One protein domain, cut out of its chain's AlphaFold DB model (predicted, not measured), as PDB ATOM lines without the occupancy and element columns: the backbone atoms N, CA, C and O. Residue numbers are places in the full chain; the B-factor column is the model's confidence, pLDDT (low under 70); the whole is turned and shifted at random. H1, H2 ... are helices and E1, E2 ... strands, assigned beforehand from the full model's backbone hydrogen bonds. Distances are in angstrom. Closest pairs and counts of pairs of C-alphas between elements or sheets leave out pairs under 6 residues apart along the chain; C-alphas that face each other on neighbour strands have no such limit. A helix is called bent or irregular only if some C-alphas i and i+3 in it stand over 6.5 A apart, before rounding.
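AT A GLANCE: This is residues 2 to 57 of the 117 residues of the protein "Dimer_Tnp_hAT domain-containing protein" of Phytophthora cactorum (UniProt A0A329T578). What does the model look like? It is a loose, elongated two-lobed shape: the small strand hairpin E1 and E2 with the short helices H1 and H2 makes one lobe, and the helical hairpin H3 and H4, side by side, makes the other. Residues 29 and 30 link the lobes between H2 and H3. What is it made of? The printed part has 56 residues, with four named helices and two named strands in the order H1, E1, E2, H2, H3, H4; the sheet, E1 - E2, is antiparallel and the class is mostly helix. The radius of gyration of the C-alphas is 14.4 A, and they span 41 by 26 by 16 A.

IN THESE COORDINATES: Where is the sheet? E1 is residues 11 to 14, 9.7 A long, and E2 is residues 17 to 20, 10.0 A long; C-alpha 11 is at (157.012, 180.009, 204.814). Where are the helices? H1 is residues 3 to 10, 10.9 A, beginning at C-alpha 3 (144.467, 179.656, 201.139), and H2 is residues 22 to 28, 10.1 A. H3 is residues 31 to 42, 14.4 A, and H4 is residues 44 to 54, 15.4 A, ending at C-alpha 54 (142.633, 167.409, 221.490).

HOW THE PARTS SIT: How do the strands pair? E1 and E2 form an antiparallel hairpin, their directions at 142 degrees, with N 12 and O 19 at 2.8 A and N 19 and O 12 at 2.9 A, both within hydrogen-bond range. Which helices touch? H1 and H2 touch, closest at the C-alphas of Leu 10 and Ala 24, 5.7 A apart, and run opposite ways at a shallow tilt of 34 degrees, only just short of steep. H3 and H4 touch as a helical hairpin, closest at the C-alphas of Phe 35 and Ser 47, 5.2 A apart, and run opposite ways at a shallow tilt of 13 degrees. What stays apart? H2 and H3 are apart, and so are H1 and H3, for instance. How are the helix backbones? Every O i to N i+4 pair is within hydrogen-bond range in H2 and H4, but 5 of 8 in H3 and 1 of 4 in H1, where 2 of 5 O i to N i+3 pairs are. H1 is irregular, but only just: C-alphas 5 and 8 are 6.8 A apart.

THE WHOLE: How far does it reach? The two C-alphas farthest apart, those of Gly 15 and Ser 45, are 41.6 A apart. Are there cuts or long links? The printed part has no cut, and the five links are tight. Where is confidence low? The mean pLDDT of the printed part is 80.8; residues 2 to 7 and residue 57 are under 70.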
ATOM      1  N   THR A   2     141.649 183.617 201.600       54.81
ATOM      2  CA  THR A   2     141.904 182.525 200.656       54.81
ATOM      3  C   THR A   2     143.200 181.802 201.038       54.81
ATOM      4  O   THR A   2     144.093 182.406 201.627       54.81
ATOM      5  N   LYS A   3     143.302 180.493 200.762       56.66
ATOM      6  CA  LYS A   3     144.467 179.656 201.139       56.66
ATOM      7  C   LYS A   3     145.799 180.190 200.588       56.66
ATOM      8  O   LYS A   3     146.835 179.990 201.220       56.66
ATOM      9  N   ASP A   4     145.738 180.895 199.463       59.50
ATOM     10  CA  ASP A   4     146.893 181.424 198.737       59.50
ATOM     11  C   ASP A   4     147.492 182.689 199.387       59.50
ATOM     12  O   ASP A   4     148.669 182.982 199.195       59.50
ATOM     13  N   ASP A   5     146.736 183.385 200.247       64.88
ATOM     14  CA  ASP A   5     147.221 184.577 200.969       64.88
ATOM     15  C   ASP A   5     148.073 184.219 202.201       64.88
ATOM     16  O   ASP A   5     148.852 185.031 202.699       64.88
ATOM     17  N   LEU A   6     147.929 182.994 202.720       65.75
ATOM     18  CA  LEU A   6     148.593 182.533 203.948       65.75
ATOM     19  C   LEU A   6     149.965 181.912 203.680       65.75
ATOM     20  O   LEU A   6     150.846 181.940 204.538       65.75
ATOM     21  N   THR A   7     150.173 181.357 202.489       69.62
ATOM     22  CA  THR A   7     151.402 180.641 202.123       69.62
ATOM     23  C   THR A   7     152.671 181.503 202.254       69.62
ATOM     24  O   THR A   7     153.656 181.003 202.800       69.62
ATOM     25  N   PRO A   8     152.673 182.796 201.862       72.44
ATOM     26  CA  PRO A   8     153.829 183.678 202.049       72.44
ATOM     27  C   PRO A   8     154.152 183.978 203.521       72.44
ATOM     28  O   PRO A   8     155.311 184.194 203.863       72.44
ATOM     29  N   LEU A   9     153.143 183.985 204.399       71.56
ATOM     30  CA  LEU A   9     153.297 184.279 205.831       71.56
ATOM     31  C   LEU A   9     153.813 183.066 206.619       71.56
ATOM     32  O   LEU A   9     154.535 183.206 207.611       71.56
ATOM     33  N   LEU A  10     153.452 181.867 206.160       75.94
ATOM     34  CA  LEU A  10     153.768 180.599 206.811       75.94
ATOM     35  C   LEU A  10     155.129 180.022 206.406       75.94
ATOM     36  O   LEU A  10     155.622 179.119 207.081       75.94
ATOM     37  N   LEU A  11     155.748 180.523 205.336       79.88
ATOM     38  CA  LEU A  11     157.012 180.009 204.814       79.88
ATOM     39  C   LEU A  11     158.173 180.969 205.095       79.88
ATOM     40  O   LEU A  11     158.093 182.174 204.876       79.88
ATOM     41  N   VAL A  12     159.291 180.419 205.564       80.62
ATOM     42  CA  VAL A  12     160.554 181.135 205.774       80.62
ATOM     43  C   VAL A  12     161.632 180.453 204.950       80.62
ATOM     44  O   VAL A  12     161.812 179.240 205.024       80.62
ATOM     45  N   ARG A  13     162.383 181.237 204.173       79.00
ATOM     46  CA  ARG A  13     163.527 180.734 203.410       79.00
ATOM     47  C   ARG A  13     164.800 180.928 204.234       79.00
ATOM     48  O   ARG A  13     165.196 182.062 204.491       79.00
ATOM     49  N   ARG A  14     165.444 179.836 204.652       73.88
ATOM     50  CA  ARG A  14     166.738 179.856 205.357       73.88
ATOM     51  C   ARG A  14     167.744 179.029 204.563       73.88
ATOM     52  O   ARG A  14     167.555 177.832 204.391       73.88
ATOM     53  N   GLY A  15     168.795 179.673 204.054       72.31
ATOM     54  CA  GLY A  15     169.891 178.978 203.362       72.31
ATOM     55  C   GLY A  15     169.460 178.171 202.132       72.31
ATOM     56  O   GLY A  15     169.983 177.092 201.898       72.31
ATOM     57  N   GLY A  16     168.463 178.648 201.377       79.88
ATOM     58  CA  GLY A  16     167.931 177.946 200.201       79.88
ATOM     59  C   GLY A  16     166.852 176.899 200.503       79.88
ATOM     60  O   GLY A  16     166.112 176.536 199.591       79.88
ATOM     61  N   VAL A  17     166.679 176.498 201.767       76.06
ATOM     62  CA  VAL A  17     165.620 175.579 202.204       76.06
ATOM     63  C   VAL A  17     164.379 176.372 202.615       76.06
ATOM     64  O   VAL A  17     164.466 177.410 203.278       76.06
ATOM     65  N   VAL A  18     163.213 175.898 202.178       81.19
ATOM     66  CA  VAL A  18     161.907 176.446 202.555       81.19
ATOM     67  C   VAL A  18     161.428 175.710 203.804       81.19
ATOM     68  O   VAL A  18     161.219 174.500 203.771       81.19
ATOM     69  N   CYS A  19     161.269 176.443 204.901       81.31
ATOM     70  CA  CYS A  19     160.845 175.917 206.193       81.31
ATOM     71  C   CYS A  19     159.505 176.536 206.602       81.31
ATOM     72  O   CYS A  19     159.251 177.711 206.333       81.31
ATOM     73  N   TRP A  20     158.670 175.777 207.310       80.69
ATOM     74  CA  TRP A  20     157.438 176.303 207.896       80.69
ATOM     75  C   TRP A  20     157.736 177.112 209.161       80.69
ATOM     76  O   TRP A  20     158.466 176.662 210.048       80.69
ATOM     77  N   ARG A  21     157.141 178.300 209.270       81.88
ATOM     78  CA  ARG A  21     157.140 179.102 210.491       81.88
ATOM     79  C   ARG A  21     156.103 178.528 211.449       81.88
ATOM     80  O   ARG A  21     154.911 178.779 211.303       81.88
ATOM     81  N   VAL A  22     156.574 177.775 212.438       76.31
ATOM     82  CA  VAL A  22     155.716 177.077 213.411       76.31
ATOM     83  C   VAL A  22     154.788 178.042 214.157       76.31
ATOM     84  O   VAL A  22     153.614 177.743 214.313       76.31
ATOM     85  N   GLU A  23     155.271 179.222 214.552       76.62
ATOM     86  CA  GLU A  23     154.457 180.224 215.263       76.62
ATOM     87  C   GLU A  23     153.265 180.709 214.432       76.62
ATOM     88  O   GLU A  23     152.128 180.657 214.894       76.62
ATOM     89  N   ALA A  24     153.505 181.105 213.178       78.12
ATOM     90  CA  ALA A  24     152.426 181.540 212.296       78.12
ATOM     91  C   ALA A  24     151.486 180.381 211.945       78.12
ATOM     92  O   ALA A  24     150.285 180.591 211.794       78.12
ATOM     93  N   LEU A  25     152.001 179.150 211.869       76.81
ATOM     94  CA  LEU A  25     151.170 177.965 211.687       76.81
ATOM     95  C   LEU A  25     150.217 177.777 212.875       76.81
ATOM     96  O   LEU A  25     149.024 177.598 212.664       76.81
ATOM     97  N   CYS A  26     150.712 177.879 214.109       74.44
ATOM     98  CA  CYS A  26     149.890 177.758 215.314       74.44
ATOM     99  C   CYS A  26     148.851 178.882 215.455       74.44
ATOM    100  O   CYS A  26     147.790 178.656 216.025       74.44
ATOM    101  N   GLU A  27     149.140 180.077 214.940       79.56
ATOM    102  CA  GLU A  27     148.210 181.210 214.974       79.56
ATOM    103  C   GLU A  27     147.068 181.069 213.954       79.56
ATOM    104  O   GLU A  27     145.929 181.438 214.232       79.56
ATOM    105  N   HIS A  28     147.355 180.502 212.780       76.00
ATOM    106  CA  HIS A  28     146.401 180.469 211.665       76.00
ATOM    107  C   HIS A  28     145.708 179.112 211.484       76.00
ATOM    108  O   HIS A  28     144.643 179.038 210.861       76.00
ATOM    109  N   VAL A  29     146.289 178.027 212.003       80.31
ATOM    110  CA  VAL A  29     145.744 176.674 211.865       80.31
ATOM    111  C   VAL A  29     144.921 176.307 213.094       80.31
ATOM    112  O   VAL A  29     145.433 175.860 214.115       80.31
ATOM    113  N   ASP A  30     143.603 176.408 212.948       85.12
ATOM    114  CA  ASP A  30     142.658 175.846 213.910       85.12
ATOM    115  C   ASP A  30     142.367 174.373 213.569       85.12
ATOM    116  O   ASP A  30     141.491 174.045 212.760       85.12
ATOM    117  N   ILE A  31     143.139 173.477 214.190       84.69
ATOM    118  CA  ILE A  31     143.032 172.020 214.011       84.69
ATOM    119  C   ILE A  31     141.660 171.505 214.479       84.69
ATOM    120  O   ILE A  31     141.090 170.603 213.859       84.69
ATOM    121  N   LEU A  32     141.093 172.088 215.542       85.75
ATOM    122  CA  LEU A  32     139.786 171.684 216.065       85.75
ATOM    123  C   LEU A  32     138.670 172.047 215.084       85.75
ATOM    124  O   LEU A  32     137.787 171.222 214.825       85.75
ATOM    125  N   ARG A  33     138.730 173.247 214.492       88.19
ATOM    126  CA  ARG A  33     137.815 173.660 213.423       88.19
ATOM    127  C   ARG A  33     137.957 172.769 212.195       88.19
ATOM    128  O   ARG A  33     136.944 172.320 211.664       88.19
ATOM    129  N   TRP A  34     139.185 172.437 211.793       89.81
ATOM    130  CA  TRP A  34     139.412 171.552 210.651       89.81
ATOM    131  C   TRP A  34     138.784 170.165 210.853       89.81
ATOM    132  O   TRP A  34     138.050 169.700 209.981       89.81
ATOM    133  N   PHE A  35     138.981 169.529 212.017       89.25
ATOM    134  CA  PHE A  35     138.340 168.242 212.325       89.25
ATOM    135  C   PHE A  35     136.816 168.346 212.457       89.25
ATOM    136  O   PHE A  35     136.103 167.385 212.166       89.25
ATOM    137  N   ARG A  36     136.292 169.496 212.892       88.56
ATOM    138  CA  ARG A  36     134.845 169.732 212.970       88.56
ATOM    139  C   ARG A  36     134.208 169.840 211.583       88.56
ATOM    140  O   ARG A  36     133.126 169.293 211.392       88.56
ATOM    141  N   GLU A  37     134.859 170.523 210.649       91.44
ATOM    142  CA  GLU A  37     134.310 170.834 209.325       91.44
ATOM    143  C   GLU A  37     134.739 169.809 208.271       91.44
ATOM    144  O   GLU A  37     133.942 168.980 207.850       91.44
ATOM    145  N   SER A  38     136.004 169.842 207.846       89.50
ATOM    146  CA  SER A  38     136.504 168.990 206.760       89.50
ATOM    147  C   SER A  38     136.767 167.559 207.220       89.50
ATOM    148  O   SER A  38     136.433 166.605 206.520       89.50
ATOM    149  N   GLY A  39     137.347 167.398 208.410       87.94
ATOM    150  CA  GLY A  39     137.662 166.083 208.953       87.94
ATOM    151  C   GLY A  39     136.407 165.247 209.186       87.94
ATOM    152  O   GLY A  39     136.414 164.058 208.889       87.94
ATOM    153  N   SER A  40     135.318 165.838 209.681       90.19
ATOM    154  CA  SER A  40     134.090 165.092 209.988       90.19
ATOM    155  C   SER A  40     133.430 164.492 208.746       90.19
ATOM    156  O   SER A  40     132.836 163.421 208.847       90.19
ATOM    157  N   VAL A  41     133.585 165.138 207.586       92.44
ATOM    158  CA  VAL A  41     133.093 164.652 206.289       92.44
ATOM    159  C   VAL A  41     133.989 163.540 205.740       92.44
ATOM    160  O   VAL A  41     133.487 162.531 205.255       92.44
ATOM    161  N   LEU A  42     135.311 163.710 205.824       92.81
ATOM    162  CA  LEU A  42     136.277 162.767 205.248       92.81
ATOM    163  C   LEU A  42     136.501 161.532 206.132       92.81
ATOM    164  O   LEU A  42     136.623 160.416 205.639       92.81
ATOM    165  N   PHE A  43     136.555 161.737 207.448       92.12
ATOM    166  CA  PHE A  43     136.893 160.731 208.450       92.12
ATOM    167  C   PHE A  43     136.034 160.913 209.714       92.12
ATOM    168  O   PHE A  43     136.519 161.442 210.722       92.12
ATOM    169  N   PRO A  44     134.763 160.477 209.715       90.06
ATOM    170  CA  PRO A  44     133.837 160.751 210.816       90.06
ATOM    171  C   PRO A  44     134.322 160.228 212.177       90.06
ATOM    172  O   PRO A  44     134.322 160.959 213.170       90.06
ATOM    173  N   SER A  45     134.793 158.979 212.222       93.69
ATOM    174  CA  SER A  45     135.259 158.314 213.447       93.69
ATOM    175  C   SER A  45     136.563 158.913 213.976       93.69
ATOM    176  O   SER A  45     136.660 159.252 215.155       93.69
ATOM    177  N   ILE A  46     137.545 159.122 213.095       92.25
ATOM    178  CA  ILE A  46     138.835 159.733 213.446       92.25
ATOM    179  C   ILE A  46     138.627 161.169 213.923       92.25
ATOM    180  O   ILE A  46     139.231 161.584 214.903       92.25
ATOM    181  N   SER A  47     137.731 161.920 213.291       90.44
ATOM    182  CA  SER A  47     137.458 163.310 213.663       90.44
ATOM    183  C   SER A  47     136.682 163.441 214.964       90.44
ATOM    184  O   SER A  47     136.856 164.417 215.695       90.44
ATOM    185  N   ALA A  48     135.822 162.475 215.286       89.00
ATOM    186  CA  ALA A  48     135.232 162.381 216.615       89.00
ATOM    187  C   ALA A  48     136.320 162.115 217.667       89.00
ATOM    188  O   ALA A  48     136.421 162.859 218.643       89.00
ATOM    189  N   LEU A  49     137.187 161.126 217.426       91.44
ATOM    190  CA  LEU A  49     138.274 160.772 218.336       91.44
ATOM    191  C   LEU A  49     139.268 161.926 218.532       91.44
ATOM    192  O   LEU A  49     139.593 162.271 219.665       91.44
ATOM    193  N   ALA A  50     139.705 162.565 217.448       88.94
ATOM    194  CA  ALA A  50     140.654 163.672 217.478       88.94
ATOM    195  C   ALA A  50     140.108 164.870 218.260       88.94
ATOM    196  O   ALA A  50     140.836 165.458 219.050       88.94
ATOM    197  N   ARG A  51     138.819 165.205 218.114       88.19
ATOM    198  CA  ARG A  51     138.198 166.290 218.892       88.19
ATOM    199  C   ARG A  51     138.114 165.970 220.383       88.19
ATOM    200  O   ARG A  51     138.341 166.859 221.196       88.19
ATOM    201  N   VAL A  52     137.834 164.718 220.750       87.19
ATOM    202  CA  VAL A  52     137.840 164.285 222.158       87.19
ATOM    203  C   VAL A  52     139.259 164.289 222.731       87.19
ATOM    204  O   VAL A  52     139.463 164.692 223.874       87.19
ATOM    205  N   TRP A  53     140.242 163.857 221.941       86.19
ATOM    206  CA  TRP A  53     141.640 163.793 222.356       86.19
ATOM    207  C   TRP A  53     142.255 165.185 222.517       86.19
ATOM    208  O   TRP A  53     142.806 165.498 223.566       86.19
ATOM    209  N   LEU A  54     142.101 166.044 221.507       83.38
ATOM    210  CA  LEU A  54     142.633 167.409 221.490       83.38
ATOM    211  C   LEU A  54     141.838 168.377 222.375       83.38
ATOM    212  O   LEU A  54     142.362 169.408 222.779       83.38
ATOM    213  N   GLY A  55     140.577 168.061 222.682       77.50
ATOM    214  CA  GLY A  55     139.761 168.824 223.627       77.50
ATOM    215  C   GLY A  55     140.182 168.642 225.089       77.50
ATOM    216  O   GLY A  55     139.717 169.386 225.953       77.50
ATOM    217  N   ARG A  56     141.059 167.674 225.393       76.56
ATOM    218  CA  ARG A  56     141.661 167.560 226.724       76.56
ATOM    219  C   ARG A  56     142.681 168.673 226.924       76.56
ATOM    220  O   ARG A  56     143.560 168.881 226.092       76.56
ATOM    221  N   ALA A  57     142.587 169.354 228.063       67.19
ATOM    222  CA  ALA A  57     143.606 170.312 228.459       67.19
ATOM    223  C   ALA A  57     144.971 169.595 228.543       67.19
ATOM    224  O   ALA A  57     145.060 168.555 229.199       67.19
TER     225      ALA A  57